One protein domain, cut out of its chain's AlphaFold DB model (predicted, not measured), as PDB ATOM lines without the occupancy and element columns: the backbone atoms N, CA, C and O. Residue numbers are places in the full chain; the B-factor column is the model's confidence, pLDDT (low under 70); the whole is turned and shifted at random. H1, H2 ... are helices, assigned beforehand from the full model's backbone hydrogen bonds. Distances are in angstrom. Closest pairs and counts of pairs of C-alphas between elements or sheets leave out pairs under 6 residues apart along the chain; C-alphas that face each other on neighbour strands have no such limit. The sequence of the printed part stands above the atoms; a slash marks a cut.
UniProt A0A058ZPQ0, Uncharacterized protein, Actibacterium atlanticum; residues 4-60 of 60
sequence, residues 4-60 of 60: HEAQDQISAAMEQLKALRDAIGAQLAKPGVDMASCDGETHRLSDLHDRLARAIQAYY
ATOM      1  N   HIS A   4       9.610  20.321  37.931       73.62
ATOM      2  CA  HIS A   4       8.246  20.835  37.765       73.62
ATOM      3  C   HIS A   4       8.055  22.221  38.389       73.62
ATOM      4  O   HIS A   4       7.502  23.102  37.745       73.62
ATOM      5  N   GLU A   5       8.553  22.448  39.608       77.75
ATOM      6  CA  GLU A   5       8.483  23.775  40.242       77.75
ATOM      7  C   GLU A   5       9.301  24.816  39.474       77.75
ATOM      8  O   GLU A   5       8.899  25.973  39.378       77.75
ATOM      9  N   ALA A   6      10.438  24.412  38.901       78.56
ATOM     10  CA  ALA A   6      11.228  25.292  38.046       78.56
ATOM     11  C   ALA A   6      10.452  25.672  36.773       78.56
ATOM     12  O   ALA A   6      10.459  26.829  36.369       78.56
ATOM     13  N   GLN A   7       9.743  24.719  36.166       81.12
ATOM     14  CA  GLN A   7       8.955  24.950  34.955       81.12
ATOM     15  C   GLN A   7       7.713  25.817  35.209       81.12
ATOM     16  O   GLN A   7       7.370  26.659  34.375       81.12
ATOM     17  N   ASP A   8       7.083  25.664  36.374       84.25
ATOM     18  CA  ASP A   8       5.973  26.506  36.824       84.25
ATOM     19  C   ASP A   8       6.438  27.950  37.078       84.25
ATOM     20  O   ASP A   8       5.856  28.898  36.553       84.25
ATOM     21  N   GLN A   9       7.577  28.125  37.758       84.56
ATOM     22  CA  GLN A   9       8.170  29.449  37.986       84.56
ATOM     23  C   GLN A   9       8.581  30.144  36.691       84.56
ATOM     24  O   GLN A   9       8.358  31.345  36.541       84.56
ATOM     25  N   ILE A  10       9.158  29.403  35.742       84.19
ATOM     26  CA  ILE A  10       9.502  29.952  34.429       84.19
ATOM     27  C   ILE A  10       8.226  30.349  33.678       84.19
ATOM     28  O   ILE A  10       8.174  31.436  33.109       84.19
ATOM     29  N   SER A  11       7.175  29.527  33.720       84.50
ATOM     30  CA  SER A  11       5.896  29.852  33.074       84.50
ATOM     31  C   SER A  11       5.267  31.114  33.674       84.50
ATOM     32  O   SER A  11       4.903  32.025  32.928       84.50
ATOM     33  N   ALA A  12       5.248  31.235  35.003       87.25
ATOM     34  CA  ALA A  12       4.758  32.425  35.695       87.25
ATOM     35  C   ALA A  12       5.590  33.678  35.362       87.25
ATOM     36  O   ALA A  12       5.037  34.753  35.117       87.25
ATOM     37  N   ALA A  13       6.918  33.550  35.298       86.69
ATOM     38  CA  ALA A  13       7.798  34.644  34.891       86.69
ATOM     39  C   ALA A  13       7.521  35.084  33.442       86.69
ATOM     40  O   ALA A  13       7.468  36.279  33.154       86.69
ATOM     41  N   MET A  14       7.271  34.138  32.534       84.19
ATOM     42  CA  MET A  14       6.928  34.429  31.139       84.19
ATOM     43  C   MET A  14       5.584  35.150  30.997       84.19
ATOM     44  O   MET A  14       5.457  36.047  30.159       84.19
ATOM     45  N   GLU A  15       4.589  34.815  31.819       87.75
ATOM     46  CA  GLU A  15       3.322  35.554  31.859       87.75
ATOM     47  C   GLU A  15       3.509  36.994  32.350       87.75
ATOM     48  O   GLU A  15       2.953  37.925  31.763       87.75
ATOM     49  N   GLN A  16       4.363  37.207  33.353       88.06
ATOM     50  CA  GLN A  16       4.702  38.555  33.820       88.06
ATOM     51  C   GLN A  16       5.430  39.375  32.747       88.06
ATOM     52  O   GLN A  16       5.115  40.550  32.556       88.06
ATOM     53  N   LEU A  17       6.355  38.762  31.997       84.75
ATOM     54  CA  LEU A  17       7.049  39.425  30.884       84.75
ATOM     55  C   LEU A  17       6.077  39.826  29.763       84.75
ATOM     56  O   LEU A  17       6.211  40.917  29.202       84.75
ATOM     57  N   LYS A  18       5.069  38.993  29.467       86.00
ATOM     58  CA  LYS A  18       3.992  39.334  28.518       86.00
ATOM     59  C   LYS A  18       3.168  40.525  29.012       86.00
ATOM     60  O   LYS A  18       2.969  41.468  28.252       86.00
ATOM     61  N   ALA A  19       2.754  40.519  30.279       87.12
ATOM     62  CA  ALA A  19       1.995  41.624  30.867       87.12
ATOM     63  C   ALA A  19       2.784  42.948  30.849       87.12
ATOM     64  O   ALA A  19       2.226  43.998  30.532       87.12
ATOM     65  N   LEU A  20       4.092  42.896  31.125       85.88
ATOM     66  CA  LEU A  20       5.002  44.043  31.032       85.88
ATOM     67  C   LEU A  20       5.106  44.583  29.605       85.88
ATOM     68  O   LEU A  20       5.009  45.793  29.402       85.88
ATOM     69  N   ARG A  21       5.264  43.699  28.615       84.38
ATOM     70  CA  ARG A  21       5.277  44.083  27.199       84.38
ATOM     71  C   ARG A  21       3.978  44.793  26.817       84.38
ATOM     72  O   ARG A  21       4.038  45.880  26.252       84.38
ATOM     73  N   ASP A  22       2.824  44.222  27.151       83.81
ATOM     74  CA  ASP A  22       1.519  44.822  26.845       83.81
ATOM     75  C   ASP A  22       1.322  46.178  27.543       83.81
ATOM     76  O   ASP A  22       0.842  47.129  26.925       83.81
ATOM     77  N   ALA A  23       1.775  46.322  28.792       84.88
ATOM     78  CA  ALA A  23       1.736  47.598  29.504       84.88
ATOM     79  C   ALA A  23       2.616  48.672  28.840       84.88
ATOM     80  O   ALA A  23       2.190  49.823  28.714       84.88
ATOM     81  N   ILE A  24       3.823  48.311  28.388       83.12
ATOM     82  CA  ILE A  24       4.721  49.229  27.670       83.12
ATOM     83  C   ILE A  24       4.137  49.581  26.297       83.12
ATOM     84  O   ILE A  24       4.101  50.756  25.939       83.12
ATOM     85  N   GLY A  25       3.613  48.600  25.559       79.94
ATOM     86  CA  GLY A  25       2.938  48.823  24.279       79.94
ATOM     87  C   GLY A  25       1.745  49.771  24.417       79.94
ATOM     88  O   GLY A  25       1.606  50.707  23.634       79.94
ATOM     89  N   ALA A  26       0.941  49.610  25.471       82.12
ATOM     90  CA  ALA A  26      -0.163  50.512  25.778       82.12
ATOM     91  C   ALA A  26       0.309  51.931  26.138       82.12
ATOM     92  O   ALA A  26      -0.369  52.895  25.790       82.12
ATOM     93  N   GLN A  27       1.455  52.085  26.812       79.06
ATOM     94  CA  GLN A  27       2.043  53.404  27.074       79.06
ATOM     95  C   GLN A  27       2.563  54.070  25.797       79.06
ATOM     96  O   GLN A  27       2.317  55.257  25.605       79.06
ATOM     97  N   LEU A  28       3.213  53.310  24.914       71.50
ATOM     98  CA  LEU A  28       3.698  53.796  23.619       71.50
ATOM     99  C   LEU A  28       2.550  54.135  22.653       71.50
ATOM    100  O   LEU A  28       2.687  55.037  21.835       71.50
ATOM    101  N   ALA A  29       1.411  53.444  22.757       72.62
ATOM    102  CA  ALA A  29       0.232  53.668  21.920       72.62
ATOM    103  C   ALA A  29      -0.660  54.838  22.381       72.62
ATOM    104  O   ALA A  29      -1.652  55.144  21.714       72.62
ATOM    105  N   LYS A  30      -0.359  55.492  23.516       73.19
ATOM    106  CA  LYS A  30      -1.173  56.616  24.002       73.19
ATOM    107  C   LYS A  30      -1.055  57.820  23.053       73.19
ATOM    108  O   LYS A  30       0.054  58.295  22.804       73.19
ATOM    109  N   PRO A  31      -2.183  58.362  22.558       53.53
ATOM    110  CA  PRO A  31      -2.171  59.543  21.703       53.53
ATOM    111  C   PRO A  31      -1.643  60.745  22.497       53.53
ATOM    112  O   PRO A  31      -2.164  61.059  23.566       53.53
ATOM    113  N   GLY A  32      -0.590  61.389  21.988       60.03
ATOM    114  CA  GLY A  32       0.122  62.479  22.668       60.03
ATOM    115  C   GLY A  32       1.533  62.121  23.146       60.03
ATOM    116  O   GLY A  32       2.256  63.012  23.584       60.03
ATOM    117  N   VAL A  33       1.960  60.856  23.021       56.59
ATOM    118  CA  VAL A  33       3.391  60.513  23.024       56.59
ATOM    119  C   VAL A  33       3.950  60.961  21.680       56.59
ATOM    120  O   VAL A  33       3.895  60.253  20.676       56.59
ATOM    121  N   ASP A  34       4.380  62.212  21.647       55.78
ATOM    122  CA  ASP A  34       4.947  62.835  20.467       55.78
ATOM    123  C   ASP A  34       6.278  62.136  20.153       55.78
ATOM    124  O   ASP A  34       7.296  62.422  20.774       55.78
ATOM    125  N   MET A  35       6.286  61.184  19.210       54.84
ATOM    126  CA  MET A  35       7.531  60.542  18.753       54.84
ATOM    127  C   MET A  35       8.546  61.562  18.200       54.84
ATOM    128  O   MET A  35       9.710  61.211  18.016       54.84
ATOM    129  N   ALA A  36       8.125  62.804  17.920       52.88
ATOM    130  CA  ALA A  36       9.011  63.884  17.503       52.88
ATOM    131  C   ALA A  36       9.672  64.612  18.690       52.88
ATOM    132  O   ALA A  36      10.794  65.103  18.542       52.88
ATOM    133  N   SER A  37       9.057  64.615  19.880       52.69
ATOM    134  CA  SER A  37       9.743  64.947  21.137       52.69
ATOM    135  C   SER A  37      10.506  63.712  21.590       52.69
ATOM    136  O   SER A  37      10.032  62.908  22.385       52.69
ATOM    137  N   CYS A  38      11.679  63.537  20.989       55.88
ATOM    138  CA  CYS A  38      12.607  62.427  21.160       55.88
ATOM    139  C   CYS A  38      13.203  62.388  22.583       55.88
ATOM    140  O   CYS A  38      14.413  62.511  22.776       55.88
ATOM    141  N   ASP A  39      12.355  62.237  23.594       60.56
ATOM    142  CA  ASP A  39      12.759  61.999  24.966       60.56
ATOM    143  C   ASP A  39      13.359  60.592  25.021       60.56
ATOM    144  O   ASP A  39      12.738  59.604  24.615       60.56
ATOM    145  N   GLY A  40      14.612  60.478  25.472       65.81
ATOM    146  CA  GLY A  40      15.346  59.207  25.488       65.81
ATOM    147  C   GLY A  40      14.615  58.088  26.242       65.81
ATOM    148  O   GLY A  40      14.924  56.912  26.060       65.81
ATOM    149  N   GLU A  41      13.623  58.440  27.057       72.56
ATOM    150  CA  GLU A  41      12.730  57.529  27.756       72.56
ATOM    151  C   GLU A  41      11.797  56.745  26.816       72.56
ATOM    152  O   GLU A  41      11.707  55.524  26.945       72.56
ATOM    153  N   THR A  42      11.191  57.375  25.803       71.44
ATOM    154  CA  THR A  42      10.322  56.678  24.830       71.44
ATOM    155  C   THR A  42      11.120  55.703  23.963       71.44
ATOM    156  O   THR A  42      10.661  54.594  23.671       71.44
ATOM    157  N   HIS A  43      12.355  56.075  23.606       74.38
ATOM    158  CA  HIS A  43      13.271  55.192  22.884       74.38
ATOM    159  C   HIS A  43      13.694  53.993  23.745       74.38
ATOM    160  O   HIS A  43      13.672  52.857  23.275       74.38
ATOM    161  N   ARG A  44      14.007  54.221  25.030       78.88
ATOM    162  CA  ARG A  44      14.311  53.146  25.991       78.88
ATOM    163  C   ARG A  44      13.119  52.221  26.219       78.88
ATOM    164  O   ARG A  44      13.312  51.014  26.298       78.88
ATOM    165  N   LEU A  45      11.903  52.761  26.298       79.94
ATOM    166  CA  LEU A  45      10.683  51.963  26.430       79.94
ATOM    167  C   LEU A  45      10.424  51.116  25.178       79.94
ATOM    168  O   LEU A  45      10.066  49.949  25.306       79.94
ATOM    169  N   SER A  46      10.672  51.654  23.982       79.12
ATOM    170  CA  SER A  46      10.576  50.881  22.735       79.12
ATOM    171  C   SER A  46      11.635  49.779  22.642       79.12
ATOM    172  O   SER A  46      11.301  48.648  22.298       79.12
ATOM    173  N   ASP A  47      12.893  50.064  23.000       83.69
ATOM    174  CA  ASP A  47      13.961  49.051  23.059       83.69
ATOM    175  C   ASP A  47      13.646  47.967  24.101       83.69
ATOM    176  O   ASP A  47      13.809  46.777  23.832       83.69
ATOM    177  N   LEU A  48      13.110  48.347  25.266       83.31
ATOM    178  CA  LEU A  48      12.676  47.396  26.288       83.31
ATOM    179  C   LEU A  48      11.509  46.528  25.797       83.31
ATOM    180  O   LEU A  48      11.519  45.317  26.019       83.31
ATOM    181  N   HIS A  49      10.535  47.118  25.100       85.62
ATOM    182  CA  HIS A  49       9.430  46.388  24.480       85.62
ATOM    183  C   HIS A  49       9.930  45.370  23.443       85.62
ATOM    184  O   HIS A  49       9.504  44.215  23.468       85.62
ATOM    185  N   ASP A  50      10.863  45.765  22.572       83.62
ATOM    186  CA  ASP A  50      11.453  44.876  21.562       83.62
ATOM    187  C   ASP A  50      12.262  43.738  22.205       83.62
ATOM    188  O   ASP A  50      12.111  42.572  21.834       83.62
ATOM    189  N   ARG A  51      13.053  44.036  23.243       85.69
ATOM    190  CA  ARG A  51      13.787  43.010  24.005       85.69
ATOM    191  C   ARG A  51      12.854  42.025  24.693       85.69
ATOM    192  O   ARG A  51      13.118  40.825  24.651       85.69
ATOM    193  N   LEU A  52      11.767  42.506  25.298       84.94
ATOM    194  CA  LEU A  52      10.745  41.645  25.895       84.94
ATOM    195  C   LEU A  52      10.079  40.771  24.832       84.94
ATOM    196  O   LEU A  52       9.924  39.572  25.046       84.94
ATOM    197  N   ALA A  53       9.741  41.334  23.669       83.62
ATOM    198  CA  ALA A  53       9.170  40.575  22.562       83.62
ATOM    199  C   ALA A  53      10.119  39.463  22.079       83.62
ATOM    200  O   ALA A  53       9.685  38.321  21.934       83.62
ATOM    201  N   ARG A  54      11.416  39.759  21.919       84.88
ATOM    202  CA  ARG A  54      12.437  38.762  21.546       84.88
ATOM    203  C   ARG A  54      12.638  37.695  22.613       84.88
ATOM    204  O   ARG A  54      12.757  36.526  22.268       84.88
ATOM    205  N   ALA A  55      12.667  38.074  23.891       82.25
ATOM    206  CA  ALA A  55      12.791  37.124  24.994       82.25
ATOM    207  C   ALA A  55      11.581  36.181  25.056       82.25
ATOM    208  O   ALA A  55      11.747  34.977  25.241       82.25
ATOM    209  N   ILE A  56      10.375  36.713  24.829       81.94
ATOM    210  CA  ILE A  56       9.154  35.908  24.745       81.94
ATOM    211  C   ILE A  56       9.206  34.966  23.541       81.94
ATOM    212  O   ILE A  56       8.873  33.792  23.674       81.94
ATOM    213  N   GLN A  57       9.635  35.466  22.383       83.19
ATOM    214  CA  GLN A  57       9.712  34.683  21.154       83.19
ATOM    215  C   GLN A  57      10.802  33.607  21.199       83.19
ATOM    216  O   GLN A  57      10.598  32.548  20.636       83.19
ATOM    217  N   ALA A  58      11.934  33.840  21.866       83.88
ATOM    218  CA  ALA A  58      13.003  32.847  22.000       83.88
ATOM    219  C   ALA A  58      12.642  31.680  22.938       83.88
ATOM    220  O   ALA A  58      13.317  30.653  22.926       83.88
ATOM    221  N   TYR A  59      11.619  31.857  23.778       75.38
ATOM    222  CA  TYR A  59      11.115  30.818  24.673       75.38
ATOM    223  C   TYR A  59      10.058  29.911  24.018       75.38
ATOM    224  O   TYR A  59       9.838  28.801  24.499       75.38
ATOM    225  N   TYR A  60       9.389  30.391  22.964       66.12
ATOM    226  CA  TYR A  60       8.397  29.644  22.180       66.12
ATOM    227  C   TYR A  60       9.026  29.010  20.939       66.12
ATOM    228  O   TYR A  60       8.549  27.916  20.563       66.12
TER     229      TYR A  60
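This is residues 4 to 60 of the 60 residues of an uncharacterized protein of Actibacterium atlanticum (UniProt A0A058ZPQ0). Two long helices, H1 and then H2, fold back on each other as a helical hairpin, side by side at a slant, with a wide loop joining them at one end. At the other end the first residues of H1, 4 to 9, stick out past the pair. The printed part has 57 residues with two named helices and no named strand; its class is all helix. It is a loose rod, with a radius of gyration of the C-alphas of 13.9 A and spans of 47 by 17 by 15 A.

Start with H1, residues 4 to 28, and look across to H2, residues 40 to 59. The two helices touch, and their closest C-alphas, those of Arg 21 and His 49, are 5.5 A apart. They run opposite ways at a shallow tilt of 34 degrees, only just short of steep. In both H1 and H2 every O i to N i+4 pair is within hydrogen-bond range.

Find C-alpha 4 at (8.246, 20.835, 37.765); from there H1 runs 36.2 A to C-alpha 28 at (3.698, 53.796, 23.619). H2 runs 28.7 A from C-alpha 40 to C-alpha 59 at (11.115, 30.818, 24.673).

The C-alphas of His 4 and Ala 36, the two farthest apart, are 47.6 A apart. The printed part has no cut. The link from H1 to H2 is long, with 11 residues, and pLDDT is under 70 at residues 31 to 40 and 60.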